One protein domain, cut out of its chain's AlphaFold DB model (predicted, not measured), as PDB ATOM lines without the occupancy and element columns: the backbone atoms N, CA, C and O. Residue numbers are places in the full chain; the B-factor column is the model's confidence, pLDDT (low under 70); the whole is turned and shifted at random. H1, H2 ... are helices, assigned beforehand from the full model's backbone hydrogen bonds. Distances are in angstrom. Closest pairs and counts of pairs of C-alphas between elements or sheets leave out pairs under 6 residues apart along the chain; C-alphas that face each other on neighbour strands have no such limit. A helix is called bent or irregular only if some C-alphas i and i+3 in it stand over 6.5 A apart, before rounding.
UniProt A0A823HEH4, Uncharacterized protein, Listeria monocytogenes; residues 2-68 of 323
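What this domain is: This is residues 2 to 68 of the 323 residues of an uncharacterized protein of Listeria monocytogenes (UniProt A0A823HEH4). The domain is a long helical hairpin: two helices of nearly equal length, H2 and H1, lie side by side and run opposite ways, and a looping link, residues 29 to 40, joins them at one end of the rod. The printed part has 67 residues, of which 51 are in the two named helices, H1 then H2 along the chain; there is no named strand, and the class is all helix. The whole is loose, with a radius of gyration of the C-alphas of 14.5 A, and the C-alphas span 49 by 18 by 13 A.

Where its parts are: The longest helix is H2, residues 41 to 66, which measures 38.2 A from its first C-alpha at (346.179, 203.624, 240.186) to its last at (380.085, 220.254, 245.687). H1, residues 4 to 28, measures 35.9 A and begins with C-alpha 4 at (369.305, 222.857, 248.164). Neither helix is bent.

How they stand to each other: H2 and H1 touch, with 29 pairs of C-alphas within 8 A. Their closest C-alphas are those of Lys 11 and Ile 53, 5.8 A apart. Their lines stand at a shallow tilt of 21 degrees, and they run opposite ways as a helical hairpin. Their centres are 10.8 A apart. In H1 and H2 every backbone O i to N i+4 pair is within hydrogen-bond range.

The domain as a whole: The outline is a rod, and the two C-alphas farthest apart, those of Asp 31 and Arg 68, are 49.5 A apart. The printed part has no cut from residue 2 to residue 68. The link from H1 to H2 is long, with 12 residues, and its C-alphas lie 11 to 22 A from the mean of the C-alphas. The mean pLDDT of the printed part is 76.6; 13 residues are under 70, among them residues 14 to 16 and residues 63 to 68.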
ATOM      1  N   LYS A   2     367.551 224.484 240.951       71.75
ATOM      2  CA  LYS A   2     366.850 224.568 242.244       71.75
ATOM      3  C   LYS A   2     367.892 224.670 243.360       71.75
ATOM      4  O   LYS A   2     368.916 224.002 243.292       71.75
ATOM      5  N   THR A   3     367.668 225.507 244.360       77.88
ATOM      6  CA  THR A   3     368.523 225.590 245.551       77.88
ATOM      7  C   THR A   3     368.379 224.326 246.406       77.88
ATOM      8  O   THR A   3     367.330 223.685 246.397       77.88
ATOM      9  N   LEU A   4     369.387 223.991 247.224       70.94
ATOM     10  CA  LEU A   4     369.305 222.857 248.164       70.94
ATOM     11  C   LEU A   4     368.056 222.936 249.063       70.94
ATOM     12  O   LEU A   4     367.439 221.925 249.389       70.94
ATOM     13  N   ARG A   5     367.656 224.157 249.432       66.81
ATOM     14  CA  ARG A   5     366.446 224.422 250.213       66.81
ATOM     15  C   ARG A   5     365.169 224.090 249.441       66.81
ATOM     16  O   ARG A   5     364.254 223.511 250.016       66.81
ATOM     17  N   GLU A   6     365.098 224.453 248.165       74.56
ATOM     18  CA  GLU A   6     363.963 224.116 247.298       74.56
ATOM     19  C   GLU A   6     363.853 222.601 247.104       74.56
ATOM     20  O   GLU A   6     362.759 222.059 247.227       74.56
ATOM     21  N   ILE A   7     364.983 221.908 246.931       73.81
ATOM     22  CA  ILE A   7     365.045 220.443 246.785       73.81
ATOM     23  C   ILE A   7     364.573 219.741 248.071       73.81
ATOM     24  O   ILE A   7     363.769 218.811 248.009       73.81
ATOM     25  N   LYS A   8     365.001 220.209 249.256       69.94
ATOM     26  CA  LYS A   8     364.531 219.677 250.550       69.94
ATOM     27  C   LYS A   8     363.030 219.898 250.767       69.94
ATOM     28  O   LYS A   8     362.338 218.981 251.205       69.94
ATOM     29  N   LYS A   9     362.510 221.087 250.443       72.31
ATOM     30  CA  LYS A   9     361.069 221.390 250.547       72.31
ATOM     31  C   LYS A   9     360.228 220.550 249.592       72.31
ATOM     32  O   LYS A   9     359.150 220.090 249.964       72.31
ATOM     33  N   GLU A  10     360.718 220.341 248.377       77.75
ATOM     34  CA  GLU A  10     360.082 219.458 247.404       77.75
ATOM     35  C   GLU A  10     360.068 218.015 247.911       77.75
ATOM     36  O   GLU A  10     359.011 217.393 247.901       77.75
ATOM     37  N   LYS A  11     361.184 217.521 248.469       78.88
ATOM     38  CA  LYS A  11     361.245 216.185 249.086       78.88
ATOM     39  C   LYS A  11     360.196 216.038 250.189       78.88
ATOM     40  O   LYS A  11     359.431 215.080 250.163       78.88
ATOM     41  N   GLN A  12     360.116 216.999 251.110       64.31
ATOM     42  CA  GLN A  12     359.118 216.991 252.188       64.31
ATOM     43  C   GLN A  12     357.681 217.001 251.650       64.31
ATOM     44  O   GLN A  12     356.839 216.259 252.142       64.31
ATOM     45  N   SER A  13     357.403 217.796 250.615       70.00
ATOM     46  CA  SER A  13     356.068 217.858 250.002       70.00
ATOM     47  C   SER A  13     355.686 216.526 249.349       70.00
ATOM     48  O   SER A  13     354.568 216.055 249.516       70.00
ATOM     49  N   VAL A  14     356.630 215.879 248.657       69.12
ATOM     50  CA  VAL A  14     356.411 214.566 248.029       69.12
ATOM     51  C   VAL A  14     356.265 213.456 249.073       69.12
ATOM     52  O   VAL A  14     355.503 212.525 248.848       69.12
ATOM     53  N   MET A  15     356.941 213.552 250.223       63.28
ATOM     54  CA  MET A  15     356.756 212.609 251.335       63.28
ATOM     55  C   MET A  15     355.357 212.695 251.953       63.28
ATOM     56  O   MET A  15     354.799 211.659 252.295       63.28
ATOM     57  N   ILE A  16     354.780 213.897 252.060       67.94
ATOM     58  CA  ILE A  16     353.397 214.078 252.536       67.94
ATOM     59  C   ILE A  16     352.416 213.425 251.559       67.94
ATOM     60  O   ILE A  16     351.611 212.602 251.974       67.94
ATOM     61  N   ILE A  17     352.557 213.710 250.259       75.75
ATOM     62  CA  ILE A  17     351.720 213.095 249.215       75.75
ATOM     63  C   ILE A  17     351.871 211.570 249.230       75.75
ATOM     64  O   ILE A  17     350.892 210.844 249.113       75.75
ATOM     65  N   LEU A  18     353.095 211.062 249.393       72.75
ATOM     66  CA  LEU A  18     353.333 209.625 249.481       72.75
ATOM     67  C   LEU A  18     352.574 209.005 250.660       72.75
ATOM     68  O   LEU A  18     351.975 207.952 250.481       72.75
ATOM     69  N   ALA A  19     352.578 209.646 251.830       61.66
ATOM     70  CA  ALA A  19     351.839 209.172 252.997       61.66
ATOM     71  C   ALA A  19     350.322 209.138 252.741       61.66
ATOM     72  O   ALA A  19     349.703 208.104 252.977       61.66
ATOM     73  N   GLU A  20     349.755 210.208 252.173       72.56
ATOM     74  CA  GLU A  20     348.335 210.272 251.789       72.56
ATOM     75  C   GLU A  20     347.956 209.142 250.814       72.56
ATOM     76  O   GLU A  20     346.907 208.519 250.954       72.56
ATOM     77  N   LEU A  21     348.840 208.809 249.866       75.00
ATOM     78  CA  LEU A  21     348.619 207.710 248.923       75.00
ATOM     79  C   LEU A  21     348.662 206.328 249.584       75.00
ATOM     80  O   LEU A  21     347.926 205.440 249.163       75.00
ATOM     81  N   TYR A  22     349.507 206.115 250.596       74.12
ATOM     82  CA  TYR A  22     349.482 204.866 251.365       74.12
ATOM     83  C   TYR A  22     348.178 204.737 252.167       74.12
ATOM     84  O   TYR A  22     347.584 203.664 252.169       74.12
ATOM     85  N   GLU A  23     347.690 205.828 252.767       72.31
ATOM     86  CA  GLU A  23     346.400 205.847 253.474       72.31
ATOM     87  C   GLU A  23     345.220 205.568 252.525       72.31
ATOM     88  O   GLU A  23     344.366 204.730 252.818       72.31
ATOM     89  N   GLU A  24     345.186 206.219 251.357       79.50
ATOM     90  CA  GLU A  24     344.165 205.967 250.333       79.50
ATOM     91  C   GLU A  24     344.212 204.515 249.835       79.50
ATOM     92  O   GLU A  24     343.163 203.892 249.628       79.50
ATOM     93  N   HIS A  25     345.425 203.973 249.654       87.31
ATOM     94  CA  HIS A  25     345.634 202.598 249.209       87.31
ATOM     95  C   HIS A  25     345.067 201.595 250.210       87.31
ATOM     96  O   HIS A  25     344.237 200.770 249.830       87.31
ATOM     97  N   ASP A  26     345.447 201.714 251.481       75.44
ATOM     98  CA  ASP A  26     345.034 200.783 252.532       75.44
ATOM     99  C   ASP A  26     343.506 200.779 252.733       75.44
ATOM    100  O   ASP A  26     342.916 199.738 253.035       75.44
ATOM    101  N   LEU A  27     342.843 201.922 252.517       78.50
ATOM    102  CA  LEU A  27     341.385 202.052 252.615       78.50
ATOM    103  C   LEU A  27     340.646 201.496 251.394       78.50
ATOM    104  O   LEU A  27     339.623 200.823 251.533       78.50
ATOM    105  N   SER A  28     341.130 201.807 250.193       81.75
ATOM    106  CA  SER A  28     340.391 201.556 248.947       81.75
ATOM    107  C   SER A  28     340.784 200.243 248.266       81.75
ATOM    108  O   SER A  28     340.032 199.726 247.440       81.75
ATOM    109  N   PHE A  29     341.953 199.694 248.604       82.81
ATOM    110  CA  PHE A  29     342.571 198.560 247.919       82.81
ATOM    111  C   PHE A  29     343.204 197.529 248.884       82.81
ATOM    112  O   PHE A  29     344.368 197.155 248.713       82.81
ATOM    113  N   PRO A  30     342.448 196.987 249.861       81.19
ATOM    114  CA  PRO A  30     342.985 196.093 250.895       81.19
ATOM    115  C   PRO A  30     343.392 194.697 250.381       81.19
ATOM    116  O   PRO A  30     343.924 193.882 251.133       81.19
ATOM    117  N   ASP A  31     343.116 194.372 249.112       87.12
ATOM    118  CA  ASP A  31     343.352 193.056 248.502       87.12
ATOM    119  C   ASP A  31     344.814 192.817 248.091       87.12
ATOM    120  O   ASP A  31     345.181 191.712 247.684       87.12
ATOM    121  N   HIS A  32     345.657 193.843 248.158       84.44
ATOM    122  CA  HIS A  32     347.066 193.751 247.812       84.44
ATOM    123  C   HIS A  32     347.899 194.744 248.611       84.44
ATOM    124  O   HIS A  32     347.380 195.637 249.263       84.44
ATOM    125  N   LYS A  33     349.222 194.593 248.556       81.00
ATOM    126  CA  LYS A  33     350.133 195.498 249.247       81.00
ATOM    127  C   LYS A  33     350.318 196.796 248.454       81.00
ATOM    128  O   LYS A  33     350.498 196.775 247.233       81.00
ATOM    129  N   ALA A  34     350.346 197.916 249.164       75.50
ATOM    130  CA  ALA A  34     350.675 199.216 248.605       75.50
ATOM    131  C   ALA A  34     352.022 199.199 247.851       75.50
ATOM    132  O   ALA A  34     353.022 198.641 248.313       75.50
ATOM    133  N   GLY A  35     352.028 199.778 246.649       78.56
ATOM    134  CA  GLY A  35     353.196 199.836 245.765       78.56
ATOM    135  C   GLY A  35     353.589 198.506 245.107       78.56
ATOM    136  O   GLY A  35     354.675 198.431 244.533       78.56
ATOM    137  N   SER A  36     352.757 197.455 245.184       80.12
ATOM    138  CA  SER A  36     353.123 196.121 244.677       80.12
ATOM    139  C   SER A  36     352.320 195.622 243.472       80.12
ATOM    140  O   SER A  36     352.760 194.673 242.824       80.12
ATOM    141  N   LYS A  37     351.141 196.187 243.175       87.19
ATOM    142  CA  LYS A  37     350.251 195.690 242.106       87.19
ATOM    143  C   LYS A  37     350.270 196.619 240.900       87.19
ATOM    144  O   LYS A  37     349.824 197.759 240.976       87.19
ATOM    145  N   ILE A  38     350.744 196.086 239.779       79.44
ATOM    146  CA  ILE A  38     350.734 196.766 238.482       79.44
ATOM    147  C   ILE A  38     349.279 196.976 238.041       79.44
ATOM    148  O   ILE A  38     348.487 196.032 238.065       79.44
ATOM    149  N   GLY A  39     348.936 198.204 237.644       80.56
ATOM    150  CA  GLY A  39     347.584 198.580 237.217       80.56
ATOM    151  C   GLY A  39     346.654 199.017 238.352       80.56
ATOM    152  O   GLY A  39     345.488 199.313 238.093       80.56
ATOM    153  N   CYS A  40     347.140 199.075 239.597       89.75
ATOM    154  CA  CYS A  40     346.452 199.801 240.662       89.75
ATOM    155  C   CYS A  40     346.846 201.287 240.588       89.75
ATOM    156  O   CYS A  40     348.031 201.599 240.740       89.75
ATOM    157  N   PRO A  41     345.880 202.211 240.415       88.31
ATOM    158  CA  PRO A  41     346.179 203.624 240.186       88.31
ATOM    159  C   PRO A  41     346.932 204.263 241.358       88.31
ATOM    160  O   PRO A  41     347.799 205.105 241.137       88.31
ATOM    161  N   VAL A  42     346.652 203.832 242.590       88.25
ATOM    162  CA  VAL A  42     347.329 204.343 243.789       88.25
ATOM    163  C   VAL A  42     348.724 203.721 243.947       88.25
ATOM    164  O   VAL A  42     349.679 204.436 244.237       88.25
ATOM    165  N   CYS A  43     348.903 202.423 243.652       84.44
ATOM    166  CA  CYS A  43     350.234 201.794 243.643       84.44
ATOM    167  C   CYS A  43     351.191 202.467 242.648       84.44
ATOM    168  O   CYS A  43     352.359 202.683 242.975       84.44
ATOM    169  N   ASP A  44     350.707 202.817 241.457       90.25
ATOM    170  CA  ASP A  44     351.525 203.466 240.427       90.25
ATOM    171  C   ASP A  44     351.980 204.871 240.874       90.25
ATOM    172  O   ASP A  44     353.131 205.276 240.651       90.25
ATOM    173  N   GLN A  45     351.116 205.601 241.587       88.50
ATOM    174  CA  GLN A  45     351.455 206.895 242.184       88.50
ATOM    175  C   GLN A  45     352.452 206.754 243.343       88.50
ATOM    176  O   GLN A  45     353.430 207.503 243.394       88.50
ATOM    177  N   ILE A  46     352.293 205.745 244.209       81.06
ATOM    178  CA  ILE A  46     353.248 205.415 245.281       81.06
ATOM    179  C   ILE A  46     354.644 205.154 244.706       81.06
ATOM    180  O   ILE A  46     355.637 205.714 245.188       81.06
ATOM    181  N   VAL A  47     354.743 204.345 243.647       87.00
ATOM    182  CA  VAL A  47     356.020 204.057 242.974       87.00
ATOM    183  C   VAL A  47     356.621 205.337 242.389       87.00
ATOM    184  O   VAL A  47     357.820 205.591 242.546       87.00
ATOM    185  N   THR A  48     355.791 206.187 241.784       89.62
ATOM    186  CA  THR A  48     356.217 207.471 241.216       89.62
ATOM    187  C   THR A  48     356.783 208.402 242.289       89.62
ATOM    188  O   THR A  48     357.931 208.835 242.171       89.62
ATOM    189  N   CYS A  49     356.047 208.658 243.372       75.69
ATOM    190  CA  CYS A  49     356.499 209.491 244.488       75.69
ATOM    191  C   CYS A  49     357.785 208.941 245.123       75.69
ATOM    192  O   CYS A  49     358.737 209.691 245.351       75.69
ATOM    193  N   THR A  50     357.870 207.620 245.307       78.75
ATOM    194  CA  THR A  50     359.083 206.944 245.800       78.75
ATOM    195  C   THR A  50     360.295 207.206 244.900       78.75
ATOM    196  O   THR A  50     361.398 207.472 245.384       78.75
ATOM    197  N   SER A  51     360.113 207.166 243.576       86.12
ATOM    198  CA  SER A  51     361.194 207.436 242.620       86.12
ATOM    199  C   SER A  51     361.659 208.899 242.654       86.12
ATOM    200  O   SER A  51     362.862 209.173 242.598       86.12
ATOM    201  N   VAL A  52     360.720 209.837 242.823       86.69
ATOM    202  CA  VAL A  52     361.004 211.271 242.954       86.69
ATOM    203  C   VAL A  52     361.791 211.546 244.233       86.69
ATOM    204  O   VAL A  52     362.787 212.265 244.177       86.69
ATOM    205  N   ILE A  53     361.420 210.929 245.360       75.62
ATOM    206  CA  ILE A  53     362.154 211.058 246.628       75.62
ATOM    207  C   ILE A  53     363.602 210.586 246.467       75.62
ATOM    208  O   ILE A  53     364.517 211.343 246.792       75.62
ATOM    209  N   LYS A  54     363.827 209.402 245.878       81.12
ATOM    210  CA  LYS A  54     365.185 208.885 245.618       81.12
ATOM    211  C   LYS A  54     366.011 209.819 244.733       81.12
ATOM    212  O   LYS A  54     367.206 210.006 244.965       81.12
ATOM    213  N   ARG A  55     365.395 210.424 243.712       90.94
ATOM    214  CA  ARG A  55     366.068 211.418 242.864       90.94
ATOM    215  C   ARG A  55     366.495 212.640 243.682       90.94
ATOM    216  O   ARG A  55     367.654 213.035 243.609       90.94
ATOM    217  N   LEU A  56     365.590 213.194 244.488       82.19
ATOM    218  CA  LEU A  56     365.864 214.367 245.325       82.19
ATOM    219  C   LEU A  56     366.923 214.074 246.399       82.19
ATOM    220  O   LEU A  56     367.749 214.930 246.694       82.19
ATOM    221  N   GLU A  57     366.961 212.858 246.948       80.56
ATOM    222  CA  GLU A  57     368.021 212.412 247.863       80.56
ATOM    223  C   GLU A  57     369.398 212.402 247.199       80.56
ATOM    224  O   GLU A  57     370.367 212.902 247.775       80.56
ATOM    225  N   ASN A  58     369.482 211.909 245.962       82.50
ATOM    226  CA  ASN A  58     370.717 211.949 245.180       82.50
ATOM    227  C   ASN A  58     371.141 213.391 244.844       82.50
ATOM    228  O   ASN A  58     372.334 213.710 244.890       82.50
ATOM    229  N   GLU A  59     370.188 214.279 244.550       83.81
ATOM    230  CA  GLU A  59     370.447 215.711 244.344       83.81
ATOM    231  C   GLU A  59     370.980 216.379 245.628       83.81
ATOM    232  O   GLU A  59     371.975 217.101 245.597       83.81
ATOM    233  N   ILE A  60     370.405 216.076 246.794       80.31
ATOM    234  CA  ILE A  60     370.897 216.566 248.094       80.31
ATOM    235  C   ILE A  60     372.324 216.064 248.367       80.31
ATOM    236  O   ILE A  60     373.196 216.841 248.767       80.31
ATOM    237  N   ALA A  61     372.591 214.779 248.116       75.69
ATOM    238  CA  ALA A  61     373.904 214.174 248.329       75.69
ATOM    239  C   ALA A  61     374.989 214.760 247.407       75.69
ATOM    240  O   ALA A  61     376.144 214.910 247.813       75.69
ATOM    241  N   THR A  62     374.632 215.120 246.170       77.56
ATOM    242  CA  THR A  62     375.554 215.761 245.218       77.56
ATOM    243  C   THR A  62     375.863 217.209 245.601       77.56
ATOM    244  O   THR A  62     377.034 217.588 245.560       77.56
ATOM    245  N   TYR A  63     374.884 217.969 246.103       69.88
ATOM    246  CA  TYR A  63     375.118 219.294 246.703       69.88
ATOM    247  C   TYR A  63     376.096 219.249 247.891       69.88
ATOM    248  O   TYR A  63     376.965 220.116 248.017       69.88
ATOM    249  N   GLY A  64     376.004 218.220 248.740       56.66
ATOM    250  CA  GLY A  64     376.923 218.022 249.869       56.66
ATOM    251  C   GLY A  64     378.375 217.744 249.453       56.66
ATOM    252  O   GLY A  64     379.303 218.078 250.187       56.66
ATOM    253  N   LYS A  65     378.593 217.180 248.256       56.62
ATOM    254  CA  LYS A  65     379.935 216.953 247.693       56.62
ATOM    255  C   LYS A  65     380.501 218.193 246.993       56.62
ATOM    256  O   LYS A  65     381.714 218.377 247.015       56.62
ATOM    257  N   SER A  66     379.656 219.050 246.415       51.41
ATOM    258  CA  SER A  66     380.085 220.254 245.687       51.41
ATOM    259  C   SER A  66     380.367 221.479 246.571       51.41
ATOM    260  O   SER A  66     380.958 222.434 246.085       51.41
ATOM    261  N   GLN A  67     379.973 221.478 247.853       50.66
ATOM    262  CA  GLN A  67     380.190 222.598 248.789       50.66
ATOM    263  C   GLN A  67     381.442 222.487 249.682       50.66
ATOM    264  O   GLN A  67     381.621 223.297 250.593       50.66
ATOM    265  N   ARG A  68     382.372 221.559 249.420       47.19
ATOM    266  CA  ARG A  68     383.721 221.619 250.020       47.19
ATOM    267  C   ARG A  68     384.568 222.729 249.373       47.19
ATOM    268  O   ARG A  68     385.573 222.400 248.764       47.19
TER     269      ARG A  68